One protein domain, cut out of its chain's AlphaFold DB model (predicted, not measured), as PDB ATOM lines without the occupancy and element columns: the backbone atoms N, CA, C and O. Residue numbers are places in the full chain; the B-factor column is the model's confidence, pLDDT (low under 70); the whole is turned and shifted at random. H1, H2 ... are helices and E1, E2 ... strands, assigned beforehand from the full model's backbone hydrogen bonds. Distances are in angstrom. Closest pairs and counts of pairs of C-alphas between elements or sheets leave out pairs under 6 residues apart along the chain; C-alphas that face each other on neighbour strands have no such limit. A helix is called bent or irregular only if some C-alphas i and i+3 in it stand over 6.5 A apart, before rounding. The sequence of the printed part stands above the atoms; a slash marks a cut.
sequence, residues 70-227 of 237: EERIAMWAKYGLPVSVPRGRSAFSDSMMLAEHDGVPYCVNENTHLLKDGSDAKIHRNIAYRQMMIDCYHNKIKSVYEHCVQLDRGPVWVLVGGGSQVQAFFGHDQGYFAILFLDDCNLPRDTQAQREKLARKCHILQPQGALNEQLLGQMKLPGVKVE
ATOM      1  N   GLU A  70      23.963  -4.658 -31.872       94.62
ATOM      2  CA  GLU A  70      22.879  -3.908 -32.507       94.62
ATOM      3  C   GLU A  70      22.365  -2.783 -31.602       94.62
ATOM      4  O   GLU A  70      22.152  -1.657 -32.059       94.62
ATOM      5  N   GLU A  71      22.215  -3.054 -30.304       93.50
ATOM      6  CA  GLU A  71      21.808  -2.052 -29.318       93.50
ATOM      7  C   GLU A  71      22.859  -0.949 -29.163       93.50
ATOM      8  O   GLU A  71      22.504   0.232 -29.086       93.50
ATOM      9  N   ARG A  72      24.151  -1.303 -29.163       93.19
ATOM     10  CA  ARG A  72      25.250  -0.326 -29.140       93.19
ATOM     11  C   ARG A  72      25.276   0.518 -30.412       93.19
ATOM     12  O   ARG A  72      25.422   1.735 -30.320       93.19
ATOM     13  N   ILE A  73      25.110  -0.094 -31.586       95.56
ATOM     14  CA  ILE A  73      25.047   0.621 -32.869       95.56
ATOM     15  C   ILE A  73      23.893   1.628 -32.850       95.56
ATOM     16  O   ILE A  73      24.092   2.810 -33.141       95.56
ATOM     17  N   ALA A  74      22.701   1.188 -32.441       95.56
ATOM     18  CA  ALA A  74      21.531   2.050 -32.333       95.56
ATOM     19  C   ALA A  74      21.733   3.176 -31.307       95.56
ATOM     20  O   ALA A  74      21.289   4.302 -31.532       95.56
ATOM     21  N   MET A  75      22.406   2.899 -30.188       94.69
ATOM     22  CA  MET A  75      22.749   3.903 -29.185       94.69
ATOM     23  C   MET A  75      23.649   4.991 -29.776       94.69
ATOM     24  O   MET A  75      23.259   6.153 -29.747       94.69
ATOM     25  N   TRP A  76      24.805   4.647 -30.349       96.31
ATOM     26  CA  TRP A  76      25.736   5.635 -30.914       96.31
ATOM     27  C   TRP A  76      25.107   6.466 -32.041       96.31
ATOM     28  O   TRP A  76      25.315   7.682 -32.102       96.31
ATOM     29  N   ALA A  77      24.255   5.848 -32.867       96.38
ATOM     30  CA  ALA A  77      23.524   6.544 -33.921       96.38
ATOM     31  C   ALA A  77      22.614   7.666 -33.379       96.38
ATOM     32  O   ALA A  77      22.530   8.726 -34.000       96.38
ATOM     33  N   LYS A  78      21.990   7.494 -32.200       96.31
ATOM     34  CA  LYS A  78      21.174   8.548 -31.551       96.31
ATOM     35  C   LYS A  78      21.985   9.794 -31.189       96.31
ATOM     36  O   LYS A  78      21.426  10.883 -31.145       96.31
ATOM     37  N   TYR A  79      23.287   9.636 -30.966       96.38
ATOM     38  CA  TYR A  79      24.216  10.729 -30.676       96.38
ATOM     39  C   TYR A  79      24.906  11.276 -31.936       96.38
ATOM     40  O   TYR A  79      25.853  12.054 -31.835       96.38
ATOM     41  N   GLY A  80      24.445  10.882 -33.128       96.50
ATOM     42  CA  GLY A  80      24.969  11.377 -34.400       96.50
ATOM     43  C   GLY A  80      26.294  10.746 -34.831       96.50
ATOM     44  O   GLY A  80      26.924  11.260 -35.751       96.50
ATOM     45  N   LEU A  81      26.719   9.642 -34.204       97.12
ATOM     46  CA  LEU A  81      27.910   8.896 -34.608       97.12
ATOM     47  C   LEU A  81      27.513   7.507 -35.133       97.12
ATOM     48  O   LEU A  81      27.284   6.595 -34.341       97.12
ATOM     49  N   PRO A  82      27.440   7.309 -36.460       96.25
ATOM     50  CA  PRO A  82      27.280   5.982 -37.039       96.25
ATOM     51  C   PRO A  82      28.498   5.113 -36.717       96.25
ATOM     52  O   PRO A  82      29.639   5.542 -36.901       96.25
ATOM     53  N   VAL A  83      28.250   3.889 -36.254       97.44
ATOM     54  CA  VAL A  83      29.299   2.928 -35.901       97.44
ATOM     55  C   VAL A  83      28.999   1.531 -36.440       97.44
ATOM     56  O   VAL A  83      27.869   1.220 -36.810       97.44
ATOM     57  N   SER A  84      30.015   0.676 -36.446       96.19
ATOM     58  CA  SER A  84      29.930  -0.756 -36.752       96.19
ATOM     59  C   SER A  84      30.861  -1.558 -35.837       96.19
ATOM     60  O   SER A  84      31.584  -0.981 -35.026       96.19
ATOM     61  N   VAL A  85      30.868  -2.886 -35.945       92.62
ATOM     62  CA  VAL A  85      31.790  -3.728 -35.170       92.62
ATOM     63  C   VAL A  85      33.176  -3.744 -35.841       92.62
ATOM     64  O   VAL A  85      33.266  -4.088 -37.023       92.62
ATOM     65  N   PRO A  86      34.270  -3.397 -35.133       89.75
ATOM     66  CA  PRO A  86      35.610  -3.420 -35.710       89.75
ATOM     67  C   PRO A  86      36.076  -4.845 -36.026       89.75
ATOM     68  O   PRO A  86      35.889  -5.777 -35.238       89.75
ATOM     69  N   ARG A  87      36.779  -5.008 -37.153       83.94
ATOM     70  CA  ARG A  87      37.553  -6.229 -37.422       83.94
ATOM     71  C   ARG A  87      38.705  -6.315 -36.421       83.94
ATOM     72  O   ARG A  87      39.377  -5.320 -36.179       83.94
ATOM     73  N   GLY A  88      38.931  -7.493 -35.845       75.44
ATOM     74  CA  GLY A  88      39.963  -7.665 -34.816       75.44
ATOM     75  C   GLY A  88      39.606  -7.031 -33.466       75.44
ATOM     76  O   GLY A  88      40.510  -6.733 -32.684       75.44
ATOM     77  N   ARG A  89      38.309  -6.812 -33.174       81.25
ATOM     78  CA  ARG A  89      37.848  -6.433 -31.829       81.25
ATOM     79  C   ARG A  89      38.378  -7.447 -30.816       81.25
ATOM     80  O   ARG A  89      38.023  -8.623 -30.880       81.25
ATOM     81  N   SER A  90      39.223  -6.988 -29.895       71.50
ATOM     82  CA  SER A  90      39.759  -7.858 -28.855       71.50
ATOM     83  C   SER A  90      38.665  -8.276 -27.873       71.50
ATOM     84  O   SER A  90      37.768  -7.492 -27.559       71.50
ATOM     85  N   ALA A  91      38.773  -9.492 -27.337       69.12
ATOM     86  CA  ALA A  91      37.814 -10.038 -26.381       69.12
ATOM     87  C   ALA A  91      37.692  -9.197 -25.100       69.12
ATOM     88  O   ALA A  91      36.628  -9.201 -24.488       69.12
ATOM     89  N   PHE A  92      38.747  -8.469 -24.704       67.19
ATOM     90  CA  PHE A  92      38.715  -7.596 -23.523       67.19
ATOM     91  C   PHE A  92      38.026  -6.245 -23.750       67.19
ATOM     92  O   PHE A  92      37.822  -5.505 -22.790       67.19
ATOM     93  N   SER A  93      37.676  -5.921 -24.995       74.06
ATOM     94  CA  SER A  93      37.041  -4.659 -25.377       74.06
ATOM     95  C   SER A  93      35.810  -4.939 -26.242       74.06
ATOM     96  O   SER A  93      35.685  -4.458 -27.369       74.06
ATOM     97  N   ASP A  94      34.907  -5.774 -25.726       78.88
ATOM     98  CA  ASP A  94      33.680  -6.196 -26.414       78.88
ATOM     99  C   ASP A  94      32.715  -5.031 -26.698       78.88
ATOM    100  O   ASP A  94      31.991  -5.056 -27.690       78.88
ATOM    101  N   SER A  95      32.772  -3.955 -25.919       87.44
ATOM    102  CA  SER A  95      32.001  -2.728 -26.139       87.44
ATOM    103  C   SER A  95      32.612  -1.738 -27.143       87.44
ATOM    104  O   SER A  95      32.015  -0.693 -27.421       87.44
ATOM    105  N   MET A  96      33.782  -2.048 -27.711       91.88
ATOM    106  CA  MET A  96      34.442  -1.202 -28.706       91.88
ATOM    107  C   MET A  96      33.687  -1.192 -30.038       91.88
ATOM    108  O   MET A  96      33.358  -2.244 -30.587       91.88
ATOM    109  N   MET A  97      33.486   0.008 -30.582       95.38
ATOM    110  CA  MET A  97      32.747   0.263 -31.815       95.38
ATOM    111  C   MET A  97      33.553   1.109 -32.799       95.38
ATOM    112  O   MET A  97      34.213   2.066 -32.409       95.38
ATOM    113  N   LEU A  98      33.490   0.761 -34.081       96.69
ATOM    114  CA  LEU A  98      34.222   1.374 -35.186       96.69
ATOM    115  C   LEU A  98      33.444   2.544 -35.792       96.69
ATOM    116  O   LEU A  98      32.346   2.351 -36.305       96.69
ATOM    117  N   ALA A  99      34.063   3.719 -35.826       97.12
ATOM    118  CA  ALA A  99      33.649   4.894 -36.585       97.12
ATOM    119  C   ALA A  99      34.811   5.355 -37.477       97.12
ATOM    120  O   ALA A  99      35.537   6.289 -37.124       97.12
ATOM    121  N   GLU A 100      34.995   4.703 -38.622       96.81
ATOM    122  CA  GLU A 100      36.087   4.991 -39.559       96.81
ATOM    123  C   GLU A 100      36.122   6.468 -39.999       96.81
ATOM    124  O   GLU A 100      35.093   7.145 -40.088       96.81
ATOM    125  N   HIS A 101      37.324   6.985 -40.256       97.75
ATOM    126  CA  HIS A 101      37.522   8.269 -40.919       97.75
ATOM    127  C   HIS A 101      38.756   8.208 -41.822       97.75
ATOM    128  O   HIS A 101      39.851   7.928 -41.335       97.75
ATOM    129  N   ASP A 102      38.563   8.473 -43.117       97.25
ATOM    130  CA  ASP A 102      39.621   8.537 -44.140       97.25
ATOM    131  C   ASP A 102      40.598   7.337 -44.095       97.25
ATOM    132  O   ASP A 102      41.824   7.474 -44.066       97.25
ATOM    133  N   GLY A 103      40.030   6.127 -44.031       94.94
ATOM    134  CA  GLY A 103      40.771   4.863 -44.007       94.94
ATOM    135  C   GLY A 103      41.422   4.509 -42.665       94.94
ATOM    136  O   GLY A 103      42.039   3.449 -42.556       94.94
ATOM    137  N   VAL A 104      41.282   5.352 -41.634       97.06
ATOM    138  CA  VAL A 104      41.729   5.039 -40.271       97.06
ATOM    139  C   VAL A 104      40.556   4.473 -39.458       97.06
ATOM    140  O   VAL A 104      39.544   5.165 -39.276       97.06
ATOM    141  N   PRO A 105      40.678   3.249 -38.911       96.06
ATOM    142  CA  PRO A 105      39.640   2.602 -38.115       96.06
ATOM    143  C   PRO A 105      39.581   3.159 -36.684       96.06
ATOM    144  O   PRO A 105      39.925   2.486 -35.705       96.06
ATOM    145  N   TYR A 106      39.145   4.416 -36.554       97.12
ATOM    146  CA  TYR A 106      38.897   5.031 -35.254       97.12
ATOM    147  C   TYR A 106      37.798   4.281 -34.516       97.12
ATOM    148  O   TYR A 106      36.682   4.139 -35.011       97.12
ATOM    149  N   CYS A 107      38.100   3.847 -33.305       95.38
ATOM    150  CA  CYS A 107      37.169   3.162 -32.437       95.38
ATOM    151  C   CYS A 107      36.777   4.056 -31.259       95.38
ATOM    152  O   CYS A 107      37.582   4.830 -30.748       95.38
ATOM    153  N   VAL A 108      35.536   3.930 -30.809       94.38
ATOM    154  CA  VAL A 108      34.998   4.529 -29.585       94.38
ATOM    155  C   VAL A 108      34.530   3.414 -28.660       94.38
ATOM    156  O   VAL A 108      34.263   2.300 -29.109       94.38
ATOM    157  N   ASN A 109      34.436   3.689 -27.363       90.62
ATOM    158  CA  ASN A 109      34.024   2.673 -26.402       90.62
ATOM    159  C   ASN A 109      33.101   3.240 -25.314       90.62
ATOM    160  O   ASN A 109      33.405   4.259 -24.697       90.62
ATOM    161  N   GLU A 110      31.988   2.562 -25.059       83.94
ATOM    162  CA  GLU A 110      31.044   2.867 -23.986       83.94
ATOM    163  C   GLU A 110      30.808   1.583 -23.178       83.94
ATOM    164  O   GLU A 110      30.177   0.644 -23.653       83.94
ATOM    165  N   ASN A 111      31.352   1.529 -21.959       77.69
ATOM    166  CA  ASN A 111      31.288   0.349 -21.090       77.69
ATOM    167  C   ASN A 111      29.958   0.284 -20.311       77.69
ATOM    168  O   ASN A 111      29.971   0.077 -19.097       77.69
ATOM    169  N   THR A 112      28.813   0.482 -20.969       73.25
ATOM    170  CA  THR A 112      27.450   0.402 -20.398       73.25
ATOM    171  C   THR A 112      27.128   1.399 -19.276       73.25
ATOM    172  O   THR A 112      26.205   1.177 -18.492       73.25
ATOM    173  N   HIS A 113      27.847   2.520 -19.171       78.25
ATOM    174  CA  HIS A 113      27.558   3.566 -18.180       78.25
ATOM    175  C   HIS A 113      26.152   4.121 -18.359       78.25
ATOM    176  O   HIS A 113      25.406   4.207 -17.387       78.25
ATOM    177  N   LEU A 114      25.754   4.365 -19.611       84.31
ATOM    178  CA  LEU A 114      24.420   4.864 -19.920       84.31
ATOM    179  C   LEU A 114      23.328   3.947 -19.353       84.31
ATOM    180  O   LEU A 114      22.361   4.423 -18.767       84.31
ATOM    181  N   LEU A 115      23.492   2.630 -19.476       84.38
ATOM    182  CA  LEU A 115      22.529   1.664 -18.946       84.38
ATOM    183  C   LEU A 115      22.627   1.509 -17.420       84.38
ATOM    184  O   LEU A 115      21.624   1.240 -16.761       84.38
ATOM    185  N   LYS A 116      23.823   1.679 -16.847       82.81
ATOM    186  CA  LYS A 116      24.085   1.496 -15.414       82.81
ATOM    187  C   LYS A 116      23.579   2.643 -14.550       82.81
ATOM    188  O   LYS A 116      23.037   2.398 -13.472       82.81
ATOM    189  N   ASP A 117      23.836   3.875 -14.968       85.62
ATOM    190  CA  ASP A 117      23.584   5.074 -14.167       85.62
ATOM    191  C   ASP A 117      22.868   6.192 -14.941       85.62
ATOM    192  O   ASP A 117      22.575   7.238 -14.362       85.62
ATOM    193  N   GLY A 118      22.527   5.967 -16.213       86.94
ATOM    194  CA  GLY A 118      21.849   6.955 -17.053       86.94
ATOM    195  C   GLY A 118      22.774   8.036 -17.612       86.94
ATOM    196  O   GLY A 118      22.288   8.933 -18.295       86.94
ATOM    197  N   SER A 119      24.084   7.994 -17.336       89.94
ATOM    198  CA  SER A 119      25.018   9.022 -17.791       89.94
ATOM    199  C   SER A 119      25.514   8.766 -19.212       89.94
ATOM    200  O   SER A 119      26.169   7.765 -19.499       89.94
ATOM    201  N   ASP A 120      25.303   9.738 -20.096       93.44
ATOM    202  CA  ASP A 120      25.858   9.767 -21.453       93.44
ATOM    203  C   ASP A 120      27.137  10.610 -21.577       93.44
ATOM    204  O   ASP A 120      27.693  10.765 -22.667       93.44
ATOM    205  N   ALA A 121      27.681  11.099 -20.458       90.62
ATOM    206  CA  ALA A 121      28.866  11.954 -20.447       90.62
ATOM    207  C   ALA A 121      30.069  11.304 -21.157       90.62
ATOM    208  O   ALA A 121      30.845  11.984 -21.833       90.62
ATOM    209  N   LYS A 122      30.219   9.976 -21.049       89.25
ATOM    210  CA  LYS A 122      31.272   9.237 -21.764       89.25
ATOM    211  C   LYS A 122      31.067   9.221 -23.277       89.25
ATOM    212  O   LYS A 122      32.051   9.337 -24.003       89.25
ATOM    213  N   ILE A 123      29.825   9.100 -23.740       93.19
ATOM    214  CA  ILE A 123      29.477   9.105 -25.166       93.19
ATOM    215  C   ILE A 123      29.861  10.459 -25.762       93.19
ATOM    216  O   ILE A 123      30.668  10.517 -26.690       93.19
ATOM    217  N   HIS A 124      29.377  11.548 -25.157       93.62
ATOM    218  CA  HIS A 124      29.705  12.908 -25.586       93.62
ATOM    219  C   HIS A 124      31.209  13.180 -25.570       93.62
ATOM    220  O   HIS A 124      31.754  13.717 -26.534       93.62
ATOM    221  N   ARG A 125      31.904  12.761 -24.506       91.88
ATOM    222  CA  ARG A 125      33.356  12.931 -24.395       91.88
ATOM    223  C   ARG A 125      34.113  12.189 -25.495       91.88
ATOM    224  O   ARG A 125      35.025  12.760 -26.082       91.88
ATOM    225  N   ASN A 126      33.740  10.950 -25.801       93.81
ATOM    226  CA  ASN A 126      34.407  10.174 -26.847       93.81
ATOM    227  C   ASN A 126      34.146  10.740 -28.246       93.81
ATOM    228  O   ASN A 126      35.069  10.777 -29.057       93.81
ATOM    229  N   ILE A 127      32.931  11.229 -28.520       95.19
ATOM    230  CA  ILE A 127      32.628  11.947 -29.767       95.19
ATOM    231  C   ILE A 127      33.504  13.199 -29.873       95.19
ATOM    232  O   ILE A 127      34.155  13.405 -30.897       95.19
ATOM    233  N   ALA A 128      33.585  13.991 -28.801       93.38
ATOM    234  CA  ALA A 128      34.401  15.199 -28.765       93.38
ATOM    235  C   ALA A 128      35.895  14.895 -28.974       93.38
ATOM    236  O   ALA A 128      36.533  15.528 -29.810       93.38
ATOM    237  N   TYR A 129      36.454  13.894 -28.285       95.06
ATOM    238  CA  TYR A 129      37.849  13.487 -28.479       95.06
ATOM    239  C   TYR A 129      38.112  12.964 -29.886       95.06
ATOM    240  O   TYR A 129      39.118  13.340 -30.485       95.06
ATOM    241  N   ARG A 130      37.203  12.160 -30.451       96.25
ATOM    242  CA  ARG A 130      37.325  11.692 -31.836       96.25
ATOM    243  C   ARG A 130      37.382  12.877 -32.794       96.25
ATOM    244  O   ARG A 130      38.246  12.908 -33.665       96.25
ATOM    245  N   GLN A 131      36.503  13.860 -32.612       95.38
ATOM    246  CA  GLN A 131      36.478  15.049 -33.457       95.38
ATOM    247  C   GLN A 131      37.759  15.879 -33.302       95.38
ATOM    248  O   GLN A 131      38.367  16.243 -34.301       95.38
ATOM    249  N   MET A 132      38.254  16.079 -32.075       95.06
ATOM    250  CA  MET A 132      39.548  16.737 -31.838       95.06
ATOM    251  C   MET A 132      40.707  15.997 -32.519       95.06
ATOM    252  O   MET A 132      41.601  16.629 -33.085       95.06
ATOM    253  N   MET A 133      40.701  14.661 -32.467       97.06
ATOM    254  CA  MET A 133      41.692  13.813 -33.130       97.06
ATOM    255  C   MET A 133      41.665  13.985 -34.642       97.06
ATOM    256  O   MET A 133      42.727  14.132 -35.245       97.06
ATOM    257  N   ILE A 134      40.474  14.033 -35.232       96.88
ATOM    258  CA  ILE A 134      40.294  14.256 -36.664       96.88
ATOM    259  C   ILE A 134      40.762  15.664 -37.054       96.88
ATOM    260  O   ILE A 134      41.649  15.816 -37.892       96.88
ATOM    261  N   ASP A 135      40.248  16.689 -36.383       95.31
ATOM    262  CA  ASP A 135      40.457  18.083 -36.776       95.31
ATOM    263  C   ASP A 135      41.908  18.551 -36.617       95.31
ATOM    264  O   ASP A 135      42.368  19.427 -37.350       95.31
ATOM    265  N   CYS A 136      42.632  18.010 -35.630       95.69
ATOM    266  CA  CYS A 136      43.971  18.490 -35.279       95.69
ATOM    267  C   CYS A 136      45.089  17.506 -35.628       95.69
ATOM    268  O   CYS A 136      46.223  17.926 -35.854       95.69
ATOM    269  N   TYR A 137      44.819  16.200 -35.610       96.75
ATOM    270  CA  TYR A 137      45.881  15.191 -35.538       96.75
ATOM    271  C   TYR A 137      45.735  14.065 -36.562       96.75
ATOM    272  O   TYR A 137      46.600  13.186 -36.592       96.75
ATOM    273  N   HIS A 138      44.706  14.088 -37.418       97.50
ATOM    274  CA  HIS A 138      44.386  12.971 -38.304       97.50
ATOM    275  C   HIS A 138      45.577  12.514 -39.145       97.50
ATOM    276  O   HIS A 138      45.964  11.355 -39.059       97.50
ATOM    277  N   ASN A 139      46.234  13.429 -39.860       96.75
ATOM    278  CA  ASN A 139      47.363  13.089 -40.736       96.75
ATOM    279  C   ASN A 139      48.507  12.391 -39.982       96.75
ATOM    280  O   ASN A 139      49.143  11.473 -40.500       96.75
ATOM    281  N   LYS A 140      48.753  12.800 -38.732       97.00
ATOM    282  CA  LYS A 140      49.776  12.196 -37.874       97.00
ATOM    283  C   LYS A 140      49.356  10.811 -37.401       97.00
ATOM    284  O   LYS A 140      50.140   9.874 -37.500       97.00
ATOM    285  N   ILE A 141      48.119  10.676 -36.928       97.94
ATOM    286  CA  ILE A 141      47.554   9.391 -36.497       97.94
ATOM    287  C   ILE A 141      47.535   8.402 -37.665       97.94
ATOM    288  O   ILE A 141      47.930   7.257 -37.483       97.94
ATOM    289  N   LYS A 142      47.142   8.853 -38.860       97.62
ATOM    290  CA  LYS A 142      47.149   8.069 -40.095       97.62
ATOM    291  C   LYS A 142      48.553   7.584 -40.445       97.62
ATOM    292  O   LYS A 142      48.727   6.397 -40.668       97.62
ATOM    293  N   SER A 143      49.559   8.458 -40.367       95.75
ATOM    294  CA  SER A 143      50.960   8.079 -40.616       95.75
ATOM    295  C   SER A 143      51.455   6.999 -39.644       95.75
ATOM    296  O   SER A 143      52.148   6.067 -40.046       95.75
ATOM    297  N   VAL A 144      51.092   7.102 -38.357       95.75
ATOM    298  CA  VAL A 144      51.415   6.067 -37.358       95.75
ATOM    299  C   VAL A 144      50.660   4.774 -37.669       95.75
ATOM    300  O   VAL A 144      51.264   3.708 -37.692       95.75
ATOM    301  N   TYR A 145      49.358   4.859 -37.950       95.62
ATOM    302  CA  TYR A 145      48.525   3.711 -38.305       95.62
ATOM    303  C   TYR A 145      49.075   2.951 -39.519       95.62
ATOM    304  O   TYR A 145      49.238   1.736 -39.447       95.62
ATOM    305  N   GLU A 146      49.422   3.652 -40.598       94.88
ATOM    306  CA  GLU A 146      49.981   3.059 -41.816       94.88
ATOM    307  C   GLU A 146      51.297   2.324 -41.541       94.88
ATOM    308  O   GLU A 146      51.496   1.218 -42.044       94.88
ATOM    309  N   HIS A 147      52.164   2.881 -40.688       92.75
ATOM    310  CA  HIS A 147      53.372   2.185 -40.245       92.75
ATOM    311  C   HIS A 147      53.039   0.918 -39.444       92.75
ATOM    312  O   HIS A 147      53.618  -0.139 -39.681       92.75
ATOM    313  N   CYS A 148      52.073   0.993 -38.528       90.56
ATOM    314  CA  CYS A 148      51.666  -0.145 -37.707       90.56
ATOM    315  C   CYS A 148      51.045  -1.284 -38.531       90.56
ATOM    316  O   CYS A 148      51.296  -2.450 -38.240       90.56
ATOM    317  N   VAL A 149      50.264  -0.971 -39.568       91.00
ATOM    318  CA  VAL A 149      49.671  -1.980 -40.464       91.00
ATOM    319  C   VAL A 149      50.749  -2.777 -41.207       91.00
ATOM    320  O   VAL A 149      50.573  -3.967 -41.451       91.00
ATOM    321  N   GLN A 150      51.900  -2.166 -41.506       88.56
ATOM    322  CA  GLN A 150      53.028  -2.841 -42.161       88.56
ATOM    323  C   GLN A 150      53.744  -3.863 -41.263       88.56
ATOM    324  O   GLN A 150      54.549  -4.643 -41.763       88.56
ATOM    325  N   LEU A 151      53.453  -3.890 -39.956       82.62
ATOM    326  CA  LEU A 151      54.038  -4.853 -39.015       82.62
ATOM    327  C   LEU A 151      53.372  -6.242 -39.069       82.62
ATOM    328  O   LEU A 151      53.809  -7.135 -38.344       82.62
ATOM    329  N   ASP A 152      52.323  -6.408 -39.884       75.44
ATOM    330  CA  ASP A 152      51.591  -7.664 -40.127       75.44
ATOM    331  C   ASP A 152      51.114  -8.378 -38.844       75.44
ATOM    332  O   ASP A 152      51.261  -9.583 -38.647       75.44
ATOM    333  N   ARG A 153      50.542  -7.599 -37.916       75.19
ATOM    334  CA  ARG A 153      50.009  -8.075 -36.623       75.19
ATOM    335  C   ARG A 153      48.490  -8.281 -36.632       75.19
ATOM    336  O   ARG A 153      47.866  -8.347 -35.578       75.19
ATOM    337  N   GLY A 154      47.894  -8.368 -37.819       82.19
ATOM    338  CA  GLY A 154      46.446  -8.412 -38.006       82.19
ATOM    339  C   GLY A 154      45.794  -7.023 -38.099       82.19
ATOM    340  O   GLY A 154      46.485  -6.017 -38.269       82.19
ATOM    341  N   PRO A 155      44.450  -6.950 -38.041       87.44
ATOM    342  CA  PRO A 155      43.715  -5.698 -38.199       87.44
ATOM    343  C   PRO A 155      44.024  -4.716 -37.063       87.44
ATOM    344  O   PRO A 155      43.642  -4.942 -35.913       87.44
ATOM    345  N   VAL A 156      44.700  -3.617 -37.399       92.31
ATOM    346  CA  VAL A 156      45.003  -2.541 -36.452       92.31
ATOM    347  C   VAL A 156      43.782  -1.640 -36.296       92.31
ATOM    348  O   VAL A 156      43.149  -1.264 -37.279       92.31
ATOM    349  N   TRP A 157      43.475  -1.248 -35.066       93.25
ATOM    350  CA  TRP A 157      42.457  -0.256 -34.732       93.25
ATOM    351  C   TRP A 157      43.056   0.899 -33.924       93.25
ATOM    352  O   TRP A 157      44.110   0.758 -33.298       93.25
ATOM    353  N   VAL A 158      42.382   2.056 -33.940       95.31
ATOM    354  CA  VAL A 158      42.785   3.250 -33.178       95.31
ATOM    355  C   VAL A 158      41.677   3.629 -32.205       95.31
ATOM    356  O   VAL A 158      40.726   4.311 -32.578       95.31
ATOM    357  N   LEU A 159      41.773   3.201 -30.950       94.50
ATOM    358  CA  LEU A 159      40.798   3.578 -29.934       94.50
ATOM    359  C   LEU A 159      41.028   5.031 -29.499       94.50
ATOM    360  O   LEU A 159      42.130   5.435 -29.123       94.50
ATOM    361  N   VAL A 160      39.951   5.807 -29.546       94.25
ATOM    362  CA  VAL A 160      39.872   7.161 -29.010       94.25
ATOM    363  C   VAL A 160      39.800   7.071 -27.495       94.25
ATOM    364  O   VAL A 160      38.921   6.408 -26.942       94.25
ATOM    365  N   GLY A 161      40.688   7.781 -26.811       87.00
ATOM    366  CA  GLY A 161      40.607   7.892 -25.366       87.00
ATOM    367  C   GLY A 161      41.290   9.139 -24.834       87.00
ATOM    368  O   GLY A 161      41.666  10.051 -25.572       87.00
ATOM    369  N   GLY A 162      41.403   9.179 -23.513       79.88
ATOM    370  CA  GLY A 162      42.021  10.284 -22.807       79.88
ATOM    371  C   GLY A 162      41.345  10.610 -21.482       79.88
ATOM    372  O   GLY A 162      40.393   9.957 -21.044       79.88
ATOM    373  N   GLY A 163      41.863  11.663 -20.864       82.25
ATOM    374  CA  GLY A 163      41.354  12.274 -19.640       82.25
ATOM    375  C   GLY A 163      41.653  13.767 -19.670       82.25
ATOM    376  O   GLY A 163      41.035  14.513 -20.426       82.25
ATOM    377  N   SER A 164      42.649  14.207 -18.905       85.19
ATOM    378  CA  SER A 164      43.216  15.554 -19.070       85.19
ATOM    379  C   SER A 164      43.930  15.718 -20.416       85.19
ATOM    380  O   SER A 164      43.918  16.797 -20.997       85.19
ATOM    381  N   GLN A 165      44.506  14.641 -20.949       90.81
ATOM    382  CA  GLN A 165      45.189  14.609 -22.241       90.81
ATOM    383  C   GLN A 165      44.441  13.716 -23.230       90.81
ATOM    384  O   GLN A 165      43.931  12.661 -22.847       90.81
ATOM    385  N   VAL A 166      44.393  14.130 -24.498       93.88
ATOM    386  CA  VAL A 166      43.848  13.313 -25.591       93.88
ATOM    387  C   VAL A 166      44.875  12.245 -25.979       93.88
ATOM    388  O   VAL A 166      46.069  12.530 -26.078       93.88
ATOM    389  N   GLN A 167      44.423  11.011 -26.194       95.31
ATOM    390  CA  GLN A 167      45.291   9.873 -26.497       95.31
ATOM    391  C   GLN A 167      44.710   9.034 -27.639       95.31
ATOM    392  O   GLN A 167      43.504   8.787 -27.695       95.31
ATOM    393  N   ALA A 168      45.586   8.573 -28.533       96.75
ATOM    394  CA  ALA A 168      45.253   7.576 -29.546       96.75
ATOM    395  C   ALA A 168      45.882   6.237 -29.155       96.75
ATOM    396  O   ALA A 168      47.107   6.129 -29.089       96.75
ATOM    397  N   PHE A 169      45.059   5.227 -28.898       94.25
ATOM    398  CA  PHE A 169      45.528   3.893 -28.539       94.25
ATOM    399  C   PHE A 169      45.527   3.009 -29.781       94.25
ATOM    400  O   PHE A 169      44.472   2.763 -30.362       94.25
ATOM    401  N   PHE A 170      46.694   2.521 -30.180       93.69
ATOM    402  CA  PHE A 170      46.845   1.598 -31.297       93.69
ATOM    403  C   PHE A 170      46.840   0.172 -30.763       93.69
ATOM    404  O   PHE A 170      47.579  -0.151 -29.826       93.69
ATOM    405  N   GLY A 171      46.006  -0.676 -31.351       89.88
ATOM    406  CA  GLY A 171      45.882  -2.062 -30.927       89.88
ATOM    407  C   GLY A 171      45.433  -2.999 -32.035       89.88
ATOM    408  O   GLY A 171      45.115  -2.567 -33.140       89.88
ATOM    409  N   HIS A 172      45.441  -4.290 -31.722       88.38
ATOM    410  CA  HIS A 172      44.900  -5.365 -32.550       88.38
ATOM    411  C   HIS A 172      44.131  -6.360 -31.659       88.38
ATOM    412  O   HIS A 172      43.748  -6.042 -30.531       88.38
ATOM    413  N   ASP A 173      43.868  -7.564 -32.151       83.62
ATOM    414  CA  ASP A 173      43.120  -8.612 -31.448       83.62
ATOM    415  C   ASP A 173      43.724  -9.027 -30.087       83.62
ATOM    416  O   ASP A 173      42.977  -9.406 -29.184       83.62
ATOM    417  N   GLN A 174      45.041  -8.885 -29.892       79.75
ATOM    418  CA  GLN A 174      45.731  -9.174 -28.621       79.75
ATOM    419  C   GLN A 174      45.802  -7.963 -27.679       79.75
ATOM    420  O   GLN A 174      46.183  -8.100 -26.519       79.75
ATOM    421  N   GLY A 175      45.414  -6.784 -28.161       81.69
ATOM    422  CA  GLY A 175      45.275  -5.572 -27.367       81.69
ATOM    423  C   GLY A 175      46.114  -4.392 -27.812       81.69
ATOM    424  O   GLY A 175      46.523  -4.311 -28.968       81.69
ATOM    425  N   TYR A 176      46.294  -3.429 -26.902       86.25
ATOM    426  CA  TYR A 176      47.058  -2.216 -27.180       86.25
ATOM    427  C   TYR A 176      48.545  -2.543 -27.292       86.25
ATOM    428  O   TYR A 176      49.107  -3.192 -26.413       86.25
ATOM    429  N   PHE A 177      49.192  -2.031 -28.331       88.44
ATOM    430  CA  PHE A 177      50.638  -2.158 -28.512       88.44
ATOM    431  C   PHE A 177      51.349  -0.803 -28.559       88.44
ATOM    432  O   PHE A 177      52.573  -0.762 -28.445       88.44
ATOM    433  N   ALA A 178      50.617   0.307 -28.708       92.25
ATOM    434  CA  ALA A 178      51.181   1.650 -28.605       92.25
ATOM    435  C   ALA A 178      50.144   2.705 -28.204       92.25
ATOM    436  O   ALA A 178      48.952   2.567 -28.478       92.25
ATOM    437  N   ILE A 179      50.612   3.792 -27.595       94.75
ATOM    438  CA  ILE A 179      49.796   4.949 -27.213       94.75
ATOM    439  C   ILE A 179      50.465   6.213 -27.746       94.75
ATOM    440  O   ILE A 179      51.624   6.480 -27.435       94.75
ATOM    441  N   LEU A 180      49.747   7.001 -28.544       96.44
ATOM    442  CA  LEU A 180      50.177   8.334 -28.961       96.44
ATOM    443  C   LEU A 180      49.567   9.375 -28.022       96.44
ATOM    444  O   LEU A 180      48.351   9.583 -28.012       96.44
ATOM    445  N   PHE A 181      50.425  10.043 -27.260       95.38
ATOM    446  CA  PHE A 181      50.058  11.118 -26.346       95.38
ATOM    447  C   PHE A 181      49.977  12.439 -27.110       95.38
ATOM    448  O   PHE A 181      50.983  12.933 -27.628       95.38
ATOM    449  N   LEU A 182      48.772  13.004 -27.189       95.69
ATOM    450  CA  LEU A 182      48.507  14.263 -27.882       95.69
ATOM    451  C   LEU A 182      48.546  15.426 -26.878       95.69
ATOM    452  O   LEU A 182      49.329  15.414 -25.932       95.69
ATOM    453  N   ASP A 183      47.750  16.470 -27.079       94.81
ATOM    454  CA  ASP A 183      47.724  17.619 -26.175       94.81
ATOM    455  C   ASP A 183      46.607  17.533 -25.119       94.81
ATOM    456  O   ASP A 183      45.677  16.731 -25.228       94.81
ATOM    457  N   ASP A 184      46.677  18.418 -24.119       93.12
ATOM    458  CA  ASP A 184      45.617  18.639 -23.126       93.12
ATOM    459  C   ASP A 184      44.278  18.965 -23.810       93.12
ATOM    460  O   ASP A 184      44.222  19.760 -24.760       93.12
ATOM    461  N   CYS A 185      43.190  18.345 -23.352       89.31
ATOM    462  CA  CYS A 185      41.865  18.502 -23.949       89.31
ATOM    463  C   CYS A 185      41.336  19.945 -23.889       89.31
ATOM    464  O   CYS A 185      40.538  20.323 -24.741       89.31
ATOM    465  N   ASN A 186      41.844  20.780 -22.980       90.69
ATOM    466  CA  ASN A 186      41.401  22.161 -22.778       90.69
ATOM    467  C   ASN A 186      42.163  23.194 -23.620       90.69
ATOM    468  O   ASN A 186      41.856  24.384 -23.552       90.69
ATOM    469  N   LEU A 187      43.169  22.789 -24.408       92.00
ATOM    470  CA  LEU A 187      43.853  23.746 -25.284       92.00
ATOM    471  C   LEU A 187      42.895  24.343 -26.341       92.00
ATOM    472  O   LEU A 187      42.089  23.608 -26.917       92.00
ATOM    473  N   PRO A 188      43.017  25.644 -26.667       92.06
ATOM    474  CA  PRO A 188      42.198  26.281 -27.699       92.06
ATOM    475  C   PRO A 188      42.376  25.643 -29.083       92.06
ATOM    476  O   PRO A 188      43.509  25.405 -29.512       92.06
ATOM    477  N   ARG A 189      41.259  25.392 -29.781       94.12
ATOM    478  CA  ARG A 189      41.195  24.674 -31.078       94.12
ATOM    479  C   ARG A 189      40.155  25.237 -32.056       94.12
ATOM    480  O   ARG A 189      39.898  24.637 -33.101       94.12
ATOM    481  N   ASP A 190      39.558  26.377 -31.731       93.56
ATOM    482  CA  ASP A 190      38.399  26.922 -32.446       93.56
ATOM    483  C   ASP A 190      38.767  27.416 -33.850       93.56
ATOM    484  O   ASP A 190      37.992  27.298 -34.800       93.56
ATOM    485  N   THR A 191      39.994  27.914 -34.009       95.31
ATOM    486  CA  THR A 191      40.504  28.440 -35.279       95.31
ATOM    487  C   THR A 191      41.423  27.454 -35.991       95.31
ATOM    488  O   THR A 191      42.154  26.680 -35.369       95.31
ATOM    489  N   GLN A 192      41.469  27.553 -37.319       95.06
ATOM    490  CA  GLN A 192      42.379  26.755 -38.141       95.06
ATOM    491  C   GLN A 192      43.851  26.932 -37.728       95.06
ATOM    492  O   GLN A 192      44.574  25.950 -37.576       95.06
ATOM    493  N   ALA A 193      44.277  28.167 -37.446       95.94
ATOM    494  CA  ALA A 193      45.644  28.461 -37.014       95.94
ATOM    495  C   ALA A 193      46.008  27.783 -35.678       95.94
ATOM    496  O   ALA A 193      47.134  27.313 -35.506       95.94
ATOM    497  N   GLN A 194      45.066  27.701 -34.732       96.56
ATOM    498  CA  GLN A 194      45.274  26.978 -33.474       96.56
ATOM    499  C   GLN A 194      45.418  25.473 -33.718       96.56
ATOM    500  O   GLN A 194      46.366  24.871 -33.212       96.56
ATOM    501  N   ARG A 195      44.536  24.879 -34.533       95.81
ATOM    502  CA  ARG A 195      44.604  23.450 -34.883       95.81
ATOM    503  C   ARG A 195      45.924  23.095 -35.562       95.81
ATOM    504  O   ARG A 195      46.601  22.162 -35.138       95.81
ATOM    505  N   GLU A 196      46.359  23.896 -36.531       94.62
ATOM    506  CA  GLU A 196      47.648  23.706 -37.207       94.62
ATOM    507  C   GLU A 196      48.842  23.852 -36.262       94.62
ATOM    508  O   GLU A 196      49.806  23.089 -36.357       94.62
ATOM    509  N   LYS A 197      48.794  24.807 -35.325       95.81
ATOM    510  CA  LYS A 197      49.841  24.968 -34.311       95.81
ATOM    511  C   LYS A 197      49.984  23.711 -33.455       95.81
ATOM    512  O   LYS A 197      51.109  23.315 -33.160       95.81
ATOM    513  N   LEU A 198      48.872  23.089 -33.059       95.75
ATOM    514  CA  LEU A 198      48.892  21.826 -32.318       95.75
ATOM    515  C   LEU A 198      49.398  20.675 -33.193       95.75
ATOM    516  O   LEU A 198      50.274  19.927 -32.765       95.75
ATOM    517  N   ALA A 199      48.926  20.582 -34.437       93.75
ATOM    518  CA  ALA A 199      49.328  19.548 -35.389       93.75
ATOM    519  C   ALA A 199      50.849  19.507 -35.625       93.75
ATOM    520  O   ALA A 199      51.428  18.427 -35.755       93.75
ATOM    521  N   ARG A 200      51.512  20.671 -35.640       94.38
ATOM    522  CA  ARG A 200      52.964  20.807 -35.869       94.38
ATOM    523  C   ARG A 200      53.837  20.419 -34.673       94.38
ATOM    524  O   ARG A 200      55.049  20.299 -34.838       94.38
ATOM    525  N   LYS A 201      53.266  20.247 -33.477       95.56
ATOM    526  CA  LYS A 201      54.042  19.824 -32.304       95.56
ATOM    527  C   LYS A 201      54.619  18.424 -32.501       95.56
ATOM    528  O   LYS A 201      54.084  17.613 -33.256       95.56
ATOM    529  N   CYS A 202      55.701  18.144 -31.783       96.19
ATOM    530  CA  CYS A 202      56.190  16.784 -31.630       96.19
ATOM    531  C   CYS A 202      55.382  16.083 -30.529       96.19
ATOM    532  O   CYS A 202      55.281  16.616 -29.424       96.19
ATOM    533  N   HIS A 203      54.803  14.925 -30.842       96.38
ATOM    534  CA  HIS A 203      54.005  14.115 -29.916       96.38
ATOM    535  C   HIS A 203      54.706  12.793 -29.615       96.38
ATOM    536  O   HIS A 203      55.488  12.304 -30.430       96.38
ATOM    537  N   ILE A 204      54.435  12.222 -28.443       95.06
ATOM    538  CA  ILE A 204      55.126  11.021 -27.967       95.06
ATOM    539  C   ILE A 204      54.318   9.782 -28.347       95.06
ATOM    540  O   ILE A 204      53.155   9.676 -27.963       95.06
ATOM    541  N   LEU A 205      54.933   8.847 -29.073       95.25
ATOM    542  CA  LEU A 205      54.426   7.485 -29.231       95.25
ATOM    543  C   LEU A 205      55.144   6.576 -28.233       95.25
ATOM    544  O   LEU A 205      56.366   6.447 -28.279       95.25
ATOM    545  N   GLN A 206      54.380   5.924 -27.368       92.88
ATOM    546  CA  GLN A 206      54.891   4.977 -26.388       92.88
ATOM    547  C   GLN A 206      54.475   3.550 -26.763       92.88
ATOM    548  O   GLN A 206      53.281   3.229 -26.691       92.88
ATOM    549  N   PRO A 207      55.424   2.676 -27.127       91.38
ATOM    550  CA  PRO A 207      55.160   1.251 -27.297       91.38
ATOM    551  C   PRO A 207      54.761   0.590 -25.969       91.38
ATOM    552  O   PRO A 207      55.181   1.024 -24.901       91.38
ATOM    553  N   GLN A 208      53.947  -0.462 -26.032       87.25
ATOM    554  CA  GLN A 208      53.501  -1.229 -24.866       87.25
ATOM    555  C   GLN A 208      54.159  -2.612 -24.878       87.25
ATOM    556  O   GLN A 208      53.794  -3.469 -25.683       87.25
ATOM    557  N   GLY A 209      55.127  -2.832 -23.988       80.56
ATOM    558  CA  GLY A 209      55.843  -4.102 -23.840       80.56
ATOM    559  C   GLY A 209      57.054  -4.258 -24.768       80.56
ATOM    560  O   GLY A 209      57.087  -3.740 -25.885       80.56
ATOM    561  N   ALA A 210      58.043  -5.032 -24.309       79.12
ATOM    562  CA  ALA A 210      59.383  -5.111 -24.902       79.12
ATOM    563  C   ALA A 210      59.405  -5.478 -26.399       79.12
ATOM    564  O   ALA A 210      60.206  -4.944 -27.165       79.12
ATOM    565  N   LEU A 211      58.510  -6.365 -26.847       80.50
ATOM    566  CA  LEU A 211      58.422  -6.736 -28.263       80.50
ATOM    567  C   LEU A 211      58.026  -5.540 -29.142       80.50
ATOM    568  O   LEU A 211      58.591  -5.336 -30.214       80.50
ATOM    569  N   ASN A 212      57.070  -4.733 -28.683       83.38
ATOM    570  CA  ASN A 212      56.590  -3.573 -29.428       83.38
ATOM    571  C   ASN A 212      57.596  -2.420 -29.370       83.38
ATOM    572  O   ASN A 212      57.719  -1.674 -30.339       83.38
ATOM    573  N   GLU A 213      58.365  -2.311 -28.284       83.56
ATOM    574  CA  GLU A 213      59.492  -1.376 -28.184       83.56
ATOM    575  C   GLU A 213      60.547  -1.638 -29.261       83.56
ATOM    576  O   GLU A 213      61.009  -0.696 -29.903       83.56
ATOM    577  N   GLN A 214      60.887  -2.904 -29.520       82.38
ATOM    578  CA  GLN A 214      61.840  -3.258 -30.575       82.38
ATOM    579  C   GLN A 214      61.330  -2.881 -31.971       82.38
ATOM    580  O   GLN A 214      62.089  -2.345 -32.779       82.38
ATOM    581  N   LEU A 215      60.048  -3.140 -32.248       82.44
ATOM    582  CA  LEU A 215      59.441  -2.893 -33.559       82.44
ATOM    583  C   LEU A 215      59.265  -1.399 -33.836       82.44
ATOM    584  O   LEU A 215      59.648  -0.907 -34.894       82.44
ATOM    585  N   LEU A 216      58.708  -0.667 -32.872       86.44
ATOM    586  CA  LEU A 216      58.405   0.753 -33.026       86.44
ATOM    587  C   LEU A 216      59.606   1.644 -32.716       86.44
ATOM    588  O   LEU A 216      59.639   2.791 -33.150       86.44
ATOM    589  N   GLY A 217      60.621   1.139 -32.016       81.62
ATOM    590  CA  GLY A 217      61.805   1.906 -31.639       81.62
ATOM    591  C   GLY A 217      62.631   2.430 -32.809       81.62
ATOM    592  O   GLY A 217      63.376   3.398 -32.661       81.62
ATOM    593  N   GLN A 218      62.481   1.822 -33.985       81.19
ATOM    594  CA  GLN A 218      63.144   2.255 -35.216       81.19
ATOM    595  C   GLN A 218      62.281   3.205 -36.059       81.19
ATOM    596  O   GLN A 218      62.754   3.732 -37.070       81.19
ATOM    597  N   MET A 219      61.030   3.444 -35.656       87.00
ATOM    598  CA  MET A 219      60.088   4.272 -36.394       87.00
ATOM    599  C   MET A 219      60.559   5.731 -36.433       87.00
ATOM    600  O   MET A 219      60.846   6.352 -35.409       87.00
ATOM    601  N   LYS A 220      60.595   6.304 -37.639       89.44
ATOM    602  CA  LYS A 220      60.931   7.712 -37.875       89.44
ATOM    603  C   LYS A 220      59.796   8.379 -38.636       89.44
ATOM    604  O   LYS A 220      59.732   8.281 -39.858       89.44
ATOM    605  N   LEU A 221      58.913   9.064 -37.910       92.25
ATOM    606  CA  LEU A 221      57.797   9.813 -38.487       92.25
ATOM    607  C   LEU A 221      57.890  11.304 -38.124       92.25
ATOM    608  O   LEU A 221      58.201  11.638 -36.976       92.25
ATOM    609  N   PRO A 222      57.611  12.226 -39.065       90.44
ATOM    610  CA  PRO A 222      57.603  13.656 -38.780       90.44
ATOM    611  C   PRO A 222      56.660  14.022 -37.627       90.44
ATOM    612  O   PRO A 222      55.483  13.667 -37.622       90.44
ATOM    613  N   GLY A 223      57.174  14.771 -36.647       92.19
ATOM    614  CA  GLY A 223      56.380  15.239 -35.507       92.19
ATOM    615  C   GLY A 223      55.937  14.135 -34.539       92.19
ATOM    616  O   GLY A 223      55.034  14.382 -33.738       92.19
ATOM    617  N   VAL A 224      56.554  12.951 -34.602       95.56
ATOM    618  CA  VAL A 224      56.372  11.857 -33.641       95.56
ATOM    619  C   VAL A 224      57.733  11.467 -33.070       95.56
ATOM    620  O   VAL A 224      58.670  11.181 -33.813       95.56
ATOM    621  N   LYS A 225      57.839  11.441 -31.743       94.25
ATOM    622  CA  LYS A 225      58.999  10.927 -31.014       94.25
ATOM    623  C   LYS A 225      58.605   9.622 -30.342       94.25
ATOM    624  O   LYS A 225      57.628   9.589 -29.602       94.25
ATOM    625  N   VAL A 226      59.365   8.561 -30.587       92.00
ATOM    626  CA  VAL A 226      59.193   7.309 -29.848       92.00
ATOM    627  C   VAL A 226      59.924   7.441 -28.521       92.00
ATOM    628  O   VAL A 226      61.118   7.747 -28.505       92.00
ATOM    629  N   GLU A 227      59.207   7.261 -27.416       89.56
ATOM    630  CA  GLU A 227      59.802   7.232 -26.082       89.56
ATOM    631  C   GLU A 227      59.480   5.921 -25.383       89.56
ATOM    632  O   GLU A 227      58.342   5.449 -25.372       89.56
TER     633      GLU A 227
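This is residues 70 to 227 of the 237 residues of an uncharacterized protein of Pseudomonas sp. Leaf58 (UniProt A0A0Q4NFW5). A strongly twisted seven-stranded sheet forms a wall, and the long helix H3, bent into two arms, covers one of its faces: H3a crosses the strands and H3b runs along them. H1 and H2 lie towards the E1 end, H5 stands beside E5 and E6 towards the other end, and H4 packs on the end of H3a. The printed part has 158 residues, with five named helices and seven named strands in the order H1 E1 E2 H2 H3 E3 E4 E5 H4 E6 H5 E7. The sheet is mixed, in the order E1 E2 E3 E4 E5 E6 E7, and the class is mixed, helices and strands. The whole is compact, with a radius of gyration of the C-alphas of 15.4 A and spans of 44 by 38 by 25 A.

H1, residues 70 to 78, begins at C-alpha 70 (22.879, -3.908, -32.507) and is 12.6 A long. E1 is residues 96 to 98, E2 106 to 109 and H2 113 to 117. H3, residues 121 to 149, was assigned as one helix by its hydrogen bonds but is bent, with C-alphas 136 and 139 8.4 A apart: H3a is residues 121 to 136, 22.2 A, and H3b 139 to 149, 15.2 A. E3 is residues 157 to 162, 15.9 A; E4 165 to 172, 22.5 A; E5 175 to 184, 24.6 A, and it bends by 63 degrees at residue 178. H4 is residues 192 to 199, E6 203 to 207, H5 210 to 216, and E7 224 to 226, ending at C-alpha 226 (59.193, 7.309, -29.848).

E3, E4 and E5 form a meander, each strand the antiparallel neighbour of the one before; N 159 and O 169 are 2.8 A apart, N 168 and O 180 3.0 A. E2 and E3 are parallel, with N 107 and O 158 at 2.8 A, in a strand-helix-strand unit through H2 and H3 with a left-handed crossover. E6, H5 and E7 form another, right-handed; E6 and E7 are parallel, with N 205 and O 225 at 2.8 A. On the same face, H3a has a height over the sheet of 7.6 A and H3b 8.5 A; the C-alphas of Arg 130 and Val 160, the closest of H3a and E3, are 5.9 A apart. H3a and H4 touch, about perpendicular at 87 degrees, closest at the C-alphas of Cys 136 and Arg 195, 5.0 A. H5 stands at the sheet's level, H1 only grazes the sheet with residues 72 to 76, and H2 is not on it. In H1, H2, H3a, H3b, H4 and H5 every O i to N i+4 pair is within hydrogen-bond range.

The C-alphas farthest apart, those of Gly 118 and Gln 218, are 45.4 A apart. The printed part has no cut, and the link from H1 to E1, 17 residues, is long. The mean pLDDT of the printed part is 90.7; residues 91 to 92 are under 70.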